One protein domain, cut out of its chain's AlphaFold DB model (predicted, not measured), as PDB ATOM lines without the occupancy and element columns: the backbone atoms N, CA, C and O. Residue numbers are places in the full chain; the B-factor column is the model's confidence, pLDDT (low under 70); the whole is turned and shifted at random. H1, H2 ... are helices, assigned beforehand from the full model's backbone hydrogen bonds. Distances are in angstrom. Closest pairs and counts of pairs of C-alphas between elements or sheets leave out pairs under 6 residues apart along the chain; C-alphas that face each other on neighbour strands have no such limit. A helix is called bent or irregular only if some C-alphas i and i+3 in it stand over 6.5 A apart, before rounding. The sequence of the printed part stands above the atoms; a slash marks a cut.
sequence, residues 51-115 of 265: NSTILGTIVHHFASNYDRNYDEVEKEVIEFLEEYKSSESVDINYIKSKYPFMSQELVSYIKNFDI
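This is residues 51 to 115 of the 265 residues of a protein of Campylobacter coli (UniProt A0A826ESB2). Three helices make an elongated up-and-down bundle, each running against the one before it in the chain, with H1 packing on both H2 and H3. H3, the longest helix, has a kink, and the printed part ends just beyond it. The printed part has 65 residues with three named helices, H1, H2 and H3 in that order, and no named strand: the class is all helix. The whole is compact, with a radius of gyration of the C-alphas of 12.3 A, and is a rod in outline, spanning 44 by 20 by 15 A.

H1, residues 51 to 64, begins with C-alpha 51 at (153.208, 214.104, 213.868) and is 20.0 A long from first to last C-alpha. H2, residues 70 to 82, is 18.7 A long and begins with C-alpha 70 at (146.528, 198.819, 227.825). H3, residues 92 to 112, is 29.9 A long and ends with C-alpha 112 at (140.156, 189.235, 215.904). H3 is irregular, with C-alphas 97 and 100 7.2 A apart, and has a kink of 33 degrees near residue 99.

H1 and H2 form a helical hairpin, opposite ways at a shallow tilt of 28 degrees. H1 touches H2 with residues 58 to 62 alone; the closest C-alphas, those of Ile 58 and Val 77, are 6.5 A apart. H1 touches H3, running the same way at a shallow tilt of 32 degrees, and their closest C-alphas, those of Val 59 and Ser 103, are 5.0 A apart. H2 and H3 are close but not clearly touching, with the closest C-alphas, those of Leu 81 and Ile 92, 7.0 A apart; they run opposite ways at a shallow tilt of 30 degrees. Every O i to N i+4 pair is within hydrogen-bond range in H1 and H2, and 14 of 17 are in H3.

The C-alphas farthest apart, those of Ser 86 and Ile 115, are 44.2 A apart. The printed part has no cut. The link from H1 to H2 is tight, the link from H2 to H3 is short, and no link is long. The mean pLDDT of the printed part is 92.3, with residues 114 to 115 under 70.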
ATOM      1  N   ASN A  51     154.437 214.713 213.346       93.25
ATOM      2  CA  ASN A  51     153.208 214.104 213.868       93.25
ATOM      3  C   ASN A  51     152.956 212.704 213.290       93.25
ATOM      4  O   ASN A  51     152.582 211.794 214.023       93.25
ATOM      5  N   SER A  52     153.188 212.518 211.986       91.75
ATOM      6  CA  SER A  52     152.966 211.239 211.305       91.75
ATOM      7  C   SER A  52     153.943 210.153 211.754       91.75
ATOM      8  O   SER A  52     153.524 209.013 211.948       91.75
ATOM      9  N   THR A  53     155.228 210.488 211.935       91.12
ATOM     10  CA  THR A  53     156.232 209.509 212.387       91.12
ATOM     11  C   THR A  53     155.979 209.101 213.832       91.12
ATOM     12  O   THR A  53     155.960 207.911 214.120       91.12
ATOM     13  N   ILE A  54     155.674 210.062 214.709       94.06
ATOM     14  CA  ILE A  54     155.357 209.794 216.119       94.06
ATOM     15  C   ILE A  54     154.067 208.977 216.254       94.06
ATOM     16  O   ILE A  54     154.036 208.013 217.017       94.06
ATOM     17  N   LEU A  55     153.020 209.304 215.485       95.25
ATOM     18  CA  LEU A  55     151.795 208.497 215.448       95.25
ATOM     19  C   LEU A  55     152.075 207.057 215.018       95.25
ATOM     20  O   LEU A  55     151.555 206.136 215.639       95.25
ATOM     21  N   GLY A  56     152.896 206.864 213.980       94.94
ATOM     22  CA  GLY A  56     153.330 205.540 213.541       94.94
ATOM     23  C   GLY A  56     153.995 204.755 214.670       94.94
ATOM     24  O   GLY A  56     153.529 203.669 215.004       94.94
ATOM     25  N   THR A  57     155.009 205.338 215.314       94.81
ATOM     26  CA  THR A  57     155.733 204.709 216.431       94.81
ATOM     27  C   THR A  57     154.798 204.284 217.561       94.81
ATOM     28  O   THR A  57     154.865 203.148 218.019       94.81
ATOM     29  N   ILE A  58     153.884 205.163 217.985       97.00
ATOM     30  CA  ILE A  58     152.937 204.859 219.068       97.00
ATOM     31  C   ILE A  58     152.005 203.706 218.678       97.00
ATOM     32  O   ILE A  58     151.779 202.796 219.473       97.00
ATOM     33  N   VAL A  59     151.466 203.724 217.457       96.94
ATOM     34  CA  VAL A  59     150.545 202.680 216.985       96.94
ATOM     35  C   VAL A  59     151.249 201.323 216.883       96.94
ATOM     36  O   VAL A  59     150.676 200.323 217.311       96.94
ATOM     37  N   HIS A  60     152.491 201.285 216.390       95.62
ATOM     38  CA  HIS A  60     153.295 200.056 216.350       95.62
ATOM     39  C   HIS A  60     153.607 199.552 217.761       95.62
ATOM     40  O   HIS A  60     153.481 198.359 218.018       95.62
ATOM     41  N   HIS A  61     153.914 200.453 218.700       96.06
ATOM     42  CA  HIS A  61     154.173 200.089 220.095       96.06
ATOM     43  C   HIS A  61     152.982 199.385 220.750       96.06
ATOM     44  O   HIS A  61     153.143 198.352 221.395       96.06
ATOM     45  N   PHE A  62     151.762 199.886 220.544       96.31
ATOM     46  CA  PHE A  62     150.566 199.185 221.019       96.31
ATOM     47  C   PHE A  62     150.365 197.838 220.323       96.31
ATOM     48  O   PHE A  62     149.975 196.870 220.972       96.31
ATOM     49  N   ALA A  63     150.633 197.758 219.020       94.50
ATOM     50  CA  ALA A  63     150.478 196.526 218.256       94.50
ATOM     51  C   ALA A  63     151.466 195.436 218.696       94.50
ATOM     52  O   ALA A  63     151.088 194.274 218.825       94.50
ATOM     53  N   SER A  64     152.717 195.802 218.972       93.69
ATOM     54  CA  SER A  64     153.736 194.871 219.453       93.69
ATOM     55  C   SER A  64     153.473 194.404 220.885       93.69
ATOM     56  O   SER A  64     153.844 193.286 221.230       93.69
ATOM     57  N   ASN A  65     152.749 195.202 221.675       94.25
ATOM     58  CA  ASN A  65     152.383 194.945 223.069       94.25
ATOM     59  C   ASN A  65     150.880 194.628 223.259       94.25
ATOM     60  O   ASN A  65     150.331 194.874 224.333       94.25
ATOM     61  N   TYR A  66     150.187 194.105 222.235       92.44
ATOM     62  CA  TYR A  66     148.722 193.901 222.252       92.44
ATOM     63  C   TYR A  66     148.215 192.958 223.364       92.44
ATOM     64  O   TYR A  66     147.032 192.995 223.732       92.44
ATOM     65  N   ASP A  67     149.099 192.099 223.869       92.19
ATOM     66  CA  ASP A  67     148.897 191.117 224.935       92.19
ATOM     67  C   ASP A  67     149.110 191.694 226.344       92.19
ATOM     68  O   ASP A  67     148.729 191.066 227.334       92.19
ATOM     69  N   ARG A  68     149.668 192.903 226.455       93.88
ATOM     70  CA  ARG A  68     149.869 193.605 227.729       93.88
ATOM     71  C   ARG A  68     148.645 194.429 228.128       93.88
ATOM     72  O   ARG A  68     147.737 194.691 227.338       93.88
ATOM     73  N   ASN A  69     148.618 194.848 229.393       93.88
ATOM     74  CA  ASN A  69     147.593 195.756 229.888       93.88
ATOM     75  C   ASN A  69     147.690 197.111 229.163       93.88
ATOM     76  O   ASN A  69     148.760 197.716 229.116       93.88
ATOM     77  N   TYR A  70     146.567 197.590 228.620       92.50
ATOM     78  CA  TYR A  70     146.528 198.819 227.825       92.50
ATOM     79  C   TYR A  70     147.043 200.042 228.602       92.50
ATOM     80  O   TYR A  70     147.848 200.795 228.065       92.50
ATOM     81  N   ASP A  71     146.652 200.202 229.871       94.62
ATOM     82  CA  ASP A  71     147.028 201.361 230.694       94.62
ATOM     83  C   ASP A  71     148.530 201.375 231.021       94.62
ATOM     84  O   ASP A  71     149.118 202.433 231.242       94.62
ATOM     85  N   GLU A  72     149.177 200.207 231.073       95.19
ATOM     86  CA  GLU A  72     150.633 200.114 231.233       95.19
ATOM     87  C   GLU A  72     151.360 200.577 229.971       95.19
ATOM     88  O   GLU A  72     152.291 201.375 230.060       95.19
ATOM     89  N   VAL A  73     150.905 200.130 228.798       95.88
ATOM     90  CA  VAL A  73     151.468 200.545 227.505       95.88
ATOM     91  C   VAL A  73     151.207 202.035 227.252       95.88
ATOM     92  O   VAL A  73     152.083 202.751 226.768       95.88
ATOM     93  N   GLU A  74     150.033 202.543 227.632       95.94
ATOM     94  CA  GLU A  74     149.686 203.958 227.492       95.94
ATOM     95  C   GLU A  74     150.560 204.868 228.366       95.94
ATOM     96  O   GLU A  74     150.939 205.953 227.927       95.94
ATOM     97  N   LYS A  75     150.957 204.429 229.569       95.50
ATOM     98  CA  LYS A  75     151.907 205.184 230.406       95.50
ATOM     99  C   LYS A  75     153.248 205.390 229.708       95.50
ATOM    100  O   LYS A  75     153.750 206.509 229.709       95.50
ATOM    101  N   GLU A  76     153.784 204.355 229.065       95.56
ATOM    102  CA  GLU A  76     155.035 204.452 228.298       95.56
ATOM    103  C   GLU A  76     154.914 205.449 227.136       95.56
ATOM    104  O   GLU A  76     155.815 206.249 226.891       95.56
ATOM    105  N   VAL A  77     153.767 205.458 226.450       95.88
ATOM    106  CA  VAL A  77     153.469 206.425 225.380       95.88
ATOM    107  C   VAL A  77     153.380 207.849 225.923       95.88
ATOM    108  O   VAL A  77     153.871 208.785 225.292       95.88
ATOM    109  N   ILE A  78     152.749 208.037 227.082       94.44
ATOM    110  CA  ILE A  78     152.666 209.349 227.727       94.44
ATOM    111  C   ILE A  78     154.068 209.846 228.076       94.44
ATOM    112  O   ILE A  78     154.376 210.985 227.740       94.44
ATOM    113  N   GLU A  79     154.909 209.004 228.679       93.69
ATOM    114  CA  GLU A  79     156.305 209.325 229.000       93.69
ATOM    115  C   GLU A  79     157.119 209.659 227.744       93.69
ATOM    116  O   GLU A  79     157.830 210.661 227.727       93.69
ATOM    117  N   PHE A  80     156.957 208.897 226.661       93.69
ATOM    118  CA  PHE A  80     157.586 209.186 225.371       93.69
ATOM    119  C   PHE A  80     157.183 210.557 224.808       93.69
ATOM    120  O   PHE A  80     158.022 211.315 224.323       93.69
ATOM    121  N   LEU A  81     155.899 210.918 224.899       93.69
ATOM    122  CA  LEU A  81     155.404 212.208 224.412       93.69
ATOM    123  C   LEU A  81     155.938 213.404 225.216       93.69
ATOM    124  O   LEU A  81     155.936 214.521 224.698       93.69
ATOM    125  N   GLU A  82     156.414 213.204 226.448       92.38
ATOM    126  CA  GLU A  82     157.045 214.266 227.241       92.38
ATOM    127  C   GLU A  82     158.301 214.829 226.560       92.38
ATOM    128  O   GLU A  82     158.547 216.034 226.646       92.38
ATOM    129  N   GLU A  83     159.039 213.998 225.813       90.00
ATOM    130  CA  GLU A  83     160.253 214.391 225.080       90.00
ATOM    131  C   GLU A  83     159.971 215.454 223.999       90.00
ATOM    132  O   GLU A  83     160.855 216.229 223.635       90.00
ATOM    133  N   TYR A  84     158.724 215.549 223.529       90.69
ATOM    134  CA  TYR A  84     158.319 216.449 222.448       90.69
ATOM    135  C   TYR A  84     157.542 217.677 222.927       90.69
ATOM    136  O   TYR A  84     157.074 218.458 222.102       90.69
ATOM    137  N   LYS A  85     157.390 217.890 224.243       89.06
ATOM    138  CA  LYS A  85     156.563 218.988 224.788       89.06
ATOM    139  C   LYS A  85     156.966 220.379 224.327       89.06
ATOM    140  O   LYS A  85     156.120 221.266 224.262       89.06
ATOM    141  N   SER A  86     158.248 220.563 224.045       88.19
ATOM    142  CA  SER A  86     158.816 221.829 223.582       88.19
ATOM    143  C   SER A  86     159.124 221.831 222.084       88.19
ATOM    144  O   SER A  86     159.763 222.762 221.605       88.19
ATOM    145  N   SER A  87     158.716 220.796 221.346       88.19
ATOM    146  CA  SER A  87     158.943 220.712 219.906       88.19
ATOM    147  C   SER A  87     157.971 221.620 219.151       88.19
ATOM    148  O   SER A  87     156.761 221.543 219.343       88.19
ATOM    149  N   GLU A  88     158.498 222.453 218.253       88.44
ATOM    150  CA  GLU A  88     157.681 223.274 217.348       88.44
ATOM    151  C   GLU A  88     157.142 222.472 216.151       88.44
ATOM    152  O   GLU A  88     156.145 222.858 215.542       88.44
ATOM    153  N   SER A  89     157.777 221.344 215.809       87.69
ATOM    154  CA  SER A  89     157.397 220.495 214.671       87.69
ATOM    155  C   SER A  89     156.372 219.413 215.028       87.69
ATOM    156  O   SER A  89     155.874 218.719 214.135       87.69
ATOM    157  N   VAL A  90     156.055 219.258 216.319       92.50
ATOM    158  CA  VAL A  90     155.193 218.196 216.844       92.50
ATOM    159  C   VAL A  90     154.039 218.782 217.652       92.50
ATOM    160  O   VAL A  90     154.228 219.403 218.691       92.50
ATOM    161  N   ASP A  91     152.813 218.502 217.216       94.88
ATOM    162  CA  ASP A  91     151.593 218.813 217.958       94.88
ATOM    163  C   ASP A  91     151.148 217.589 218.775       94.88
ATOM    164  O   ASP A  91     150.477 216.673 218.287       94.88
ATOM    165  N   ILE A  92     151.512 217.585 220.059       94.88
ATOM    166  CA  ILE A  92     151.137 216.521 220.999       94.88
ATOM    167  C   ILE A  92     149.621 216.432 221.183       94.88
ATOM    168  O   ILE A  92     149.100 215.334 221.377       94.88
ATOM    169  N   ASN A  93     148.893 217.551 221.135       94.81
ATOM    170  CA  ASN A  93     147.442 217.529 221.318       94.81
ATOM    171  C   ASN A  93     146.771 216.856 220.126       94.81
ATOM    172  O   ASN A  93     145.881 216.023 220.308       94.81
ATOM    173  N   TYR A  94     147.254 217.152 218.918       94.50
ATOM    174  CA  TYR A  94     146.869 216.413 217.726       94.50
ATOM    175  C   TYR A  94     147.139 214.918 217.916       94.50
ATOM    176  O   TYR A  94     146.201 214.132 217.816       94.50
ATOM    177  N   ILE A  95     148.359 214.517 218.285       96.19
ATOM    178  CA  ILE A  95     148.711 213.100 218.475       96.19
ATOM    179  C   ILE A  95     147.793 212.419 219.503       96.19
ATOM    180  O   ILE A  95     147.187 211.391 219.195       96.19
ATOM    181  N   LYS A  96     147.618 213.024 220.687       95.88
ATOM    182  CA  LYS A  96     146.750 212.525 221.771       95.88
ATOM    183  C   LYS A  96     145.290 212.384 221.356       95.88
ATOM    184  O   LYS A  96     144.605 211.490 221.837       95.88
ATOM    185  N   SER A  97     144.817 213.223 220.436       95.44
ATOM    186  CA  SER A  97     143.457 213.122 219.899       95.44
ATOM    187  C   SER A  97     143.269 211.991 218.878       95.44
ATOM    188  O   SER A  97     142.133 211.701 218.507       95.44
ATOM    189  N   LYS A  98     144.356 211.386 218.373       96.44
ATOM    190  CA  LYS A  98     144.314 210.411 217.269       96.44
ATOM    191  C   LYS A  98     144.741 209.013 217.681       96.44
ATOM    192  O   LYS A  98     144.017 208.070 217.370       96.44
ATOM    193  N   TYR A  99     145.885 208.873 218.355       97.12
ATOM    194  CA  TYR A  99     146.472 207.554 218.585       97.12
ATOM    195  C   TYR A  99     145.546 206.575 219.325       97.12
ATOM    196  O   TYR A  99     145.558 205.423 218.905       97.12
ATOM    197  N   PRO A 100     144.707 206.965 220.317       97.31
ATOM    198  CA  PRO A 100     143.891 205.988 221.044       97.31
ATOM    199  C   PRO A 100     142.918 205.243 220.126       97.31
ATOM    200  O   PRO A 100     142.774 204.030 220.209       97.31
ATOM    201  N   PHE A 101     142.304 205.955 219.177       96.81
ATOM    202  CA  PHE A 101     141.410 205.349 218.188       96.81
ATOM    203  C   PHE A 101     142.156 204.451 217.198       96.81
ATOM    204  O   PHE A 101     141.574 203.526 216.645       96.81
ATOM    205  N   MET A 102     143.418 204.760 216.902       97.69
ATOM    206  CA  MET A 102     144.220 203.987 215.956       97.69
ATOM    207  C   MET A 102     144.762 202.711 216.602       97.69
ATOM    208  O   MET A 102     144.655 201.635 216.020       97.69
ATOM    209  N   SER A 103     145.314 202.829 217.809       97.25
ATOM    210  CA  SER A 103     145.891 201.713 218.550       97.25
ATOM    211  C   SER A 103     144.829 200.713 218.992       97.25
ATOM    212  O   SER A 103     145.029 199.517 218.813       97.25
ATOM    213  N   GLN A 104     143.686 201.174 219.510       95.88
ATOM    214  CA  GLN A 104     142.605 200.284 219.944       95.88
ATOM    215  C   GLN A 104     142.016 199.489 218.781       95.88
ATOM    216  O   GLN A 104     141.787 198.287 218.926       95.88
ATOM    217  N   GLU A 105     141.809 200.130 217.628       96.12
ATOM    218  CA  GLU A 105     141.287 199.452 216.444       96.12
ATOM    219  C   GLU A 105     142.299 198.432 215.906       96.12
ATOM    220  O   GLU A 105     141.924 197.299 215.622       96.12
ATOM    221  N   LEU A 106     143.592 198.776 215.843       95.44
ATOM    222  CA  LEU A 106     144.632 197.840 215.405       95.44
ATOM    223  C   LEU A 106     144.806 196.665 216.380       95.44
ATOM    224  O   LEU A 106     144.892 195.521 215.946       95.44
ATOM    225  N   VAL A 107     144.817 196.911 217.692       94.38
ATOM    226  CA  VAL A 107     144.888 195.848 218.710       94.38
ATOM    227  C   VAL A 107     143.663 194.938 218.633       94.38
ATOM    228  O   VAL A 107     143.795 193.717 218.707       94.38
ATOM    229  N   SER A 108     142.474 195.514 218.450       93.12
ATOM    230  CA  SER A 108     141.242 194.743 218.254       93.12
ATOM    231  C   SER A 108     141.296 193.942 216.959       93.12
ATOM    232  O   SER A 108     140.896 192.783 216.948       93.12
ATOM    233  N   TYR A 109     141.820 194.527 215.882       92.31
ATOM    234  CA  TYR A 109     142.039 193.836 214.620       92.31
ATOM    235  C   TYR A 109     142.968 192.640 214.808       92.31
ATOM    236  O   TYR A 109     142.565 191.540 214.471       92.31
ATOM    237  N   ILE A 110     144.144 192.814 215.420       90.94
ATOM    238  CA  ILE A 110     145.112 191.730 215.670       90.94
ATOM    239  C   ILE A 110     144.464 190.586 216.462       90.94
ATOM    240  O   ILE A 110     144.549 189.438 216.043       90.94
ATOM    241  N   LYS A 111     143.737 190.900 217.543       88.25
ATOM    242  CA  LYS A 111     143.044 189.901 218.378       88.25
ATOM    243  C   LYS A 111     141.900 189.174 217.662       88.25
ATOM    244  O   LYS A 111     141.546 188.069 218.054       88.25
ATOM    245  N   ASN A 112     141.281 189.802 216.660       84.19
ATOM    246  CA  ASN A 112     140.156 189.235 215.904       84.19
ATOM    247  C   ASN A 112     140.565 188.652 214.545       84.19
ATOM    248  O   ASN A 112     139.788 187.921 213.937       84.19
ATOM    249  N   PHE A 113     141.771 188.957 214.067       76.19
ATOM    250  CA  PHE A 113     142.382 188.369 212.872       76.19
ATOM    251  C   PHE A 113     142.673 186.865 213.065       76.19
ATOM    252  O   PHE A 113     143.098 186.171 212.143       76.19
ATOM    253  N   ASP A 114     142.419 186.361 214.270       53.56
ATOM    254  CA  ASP A 114     143.039 185.191 214.846       53.56
ATOM    255  C   ASP A 114     142.359 183.866 214.455       53.56
ATOM    256  O   ASP A 114     141.317 183.462 214.978       53.56
ATOM    257  N   ILE A 115     143.010 183.166 213.524       55.44
ATOM    258  CA  ILE A 115     143.126 181.698 213.548       55.44
ATOM    259  C   ILE A 115     144.552 181.305 214.027       55.44
ATOM    260  O   ILE A 115     144.779 180.140 214.349       55.44
TER     261      ILE A 115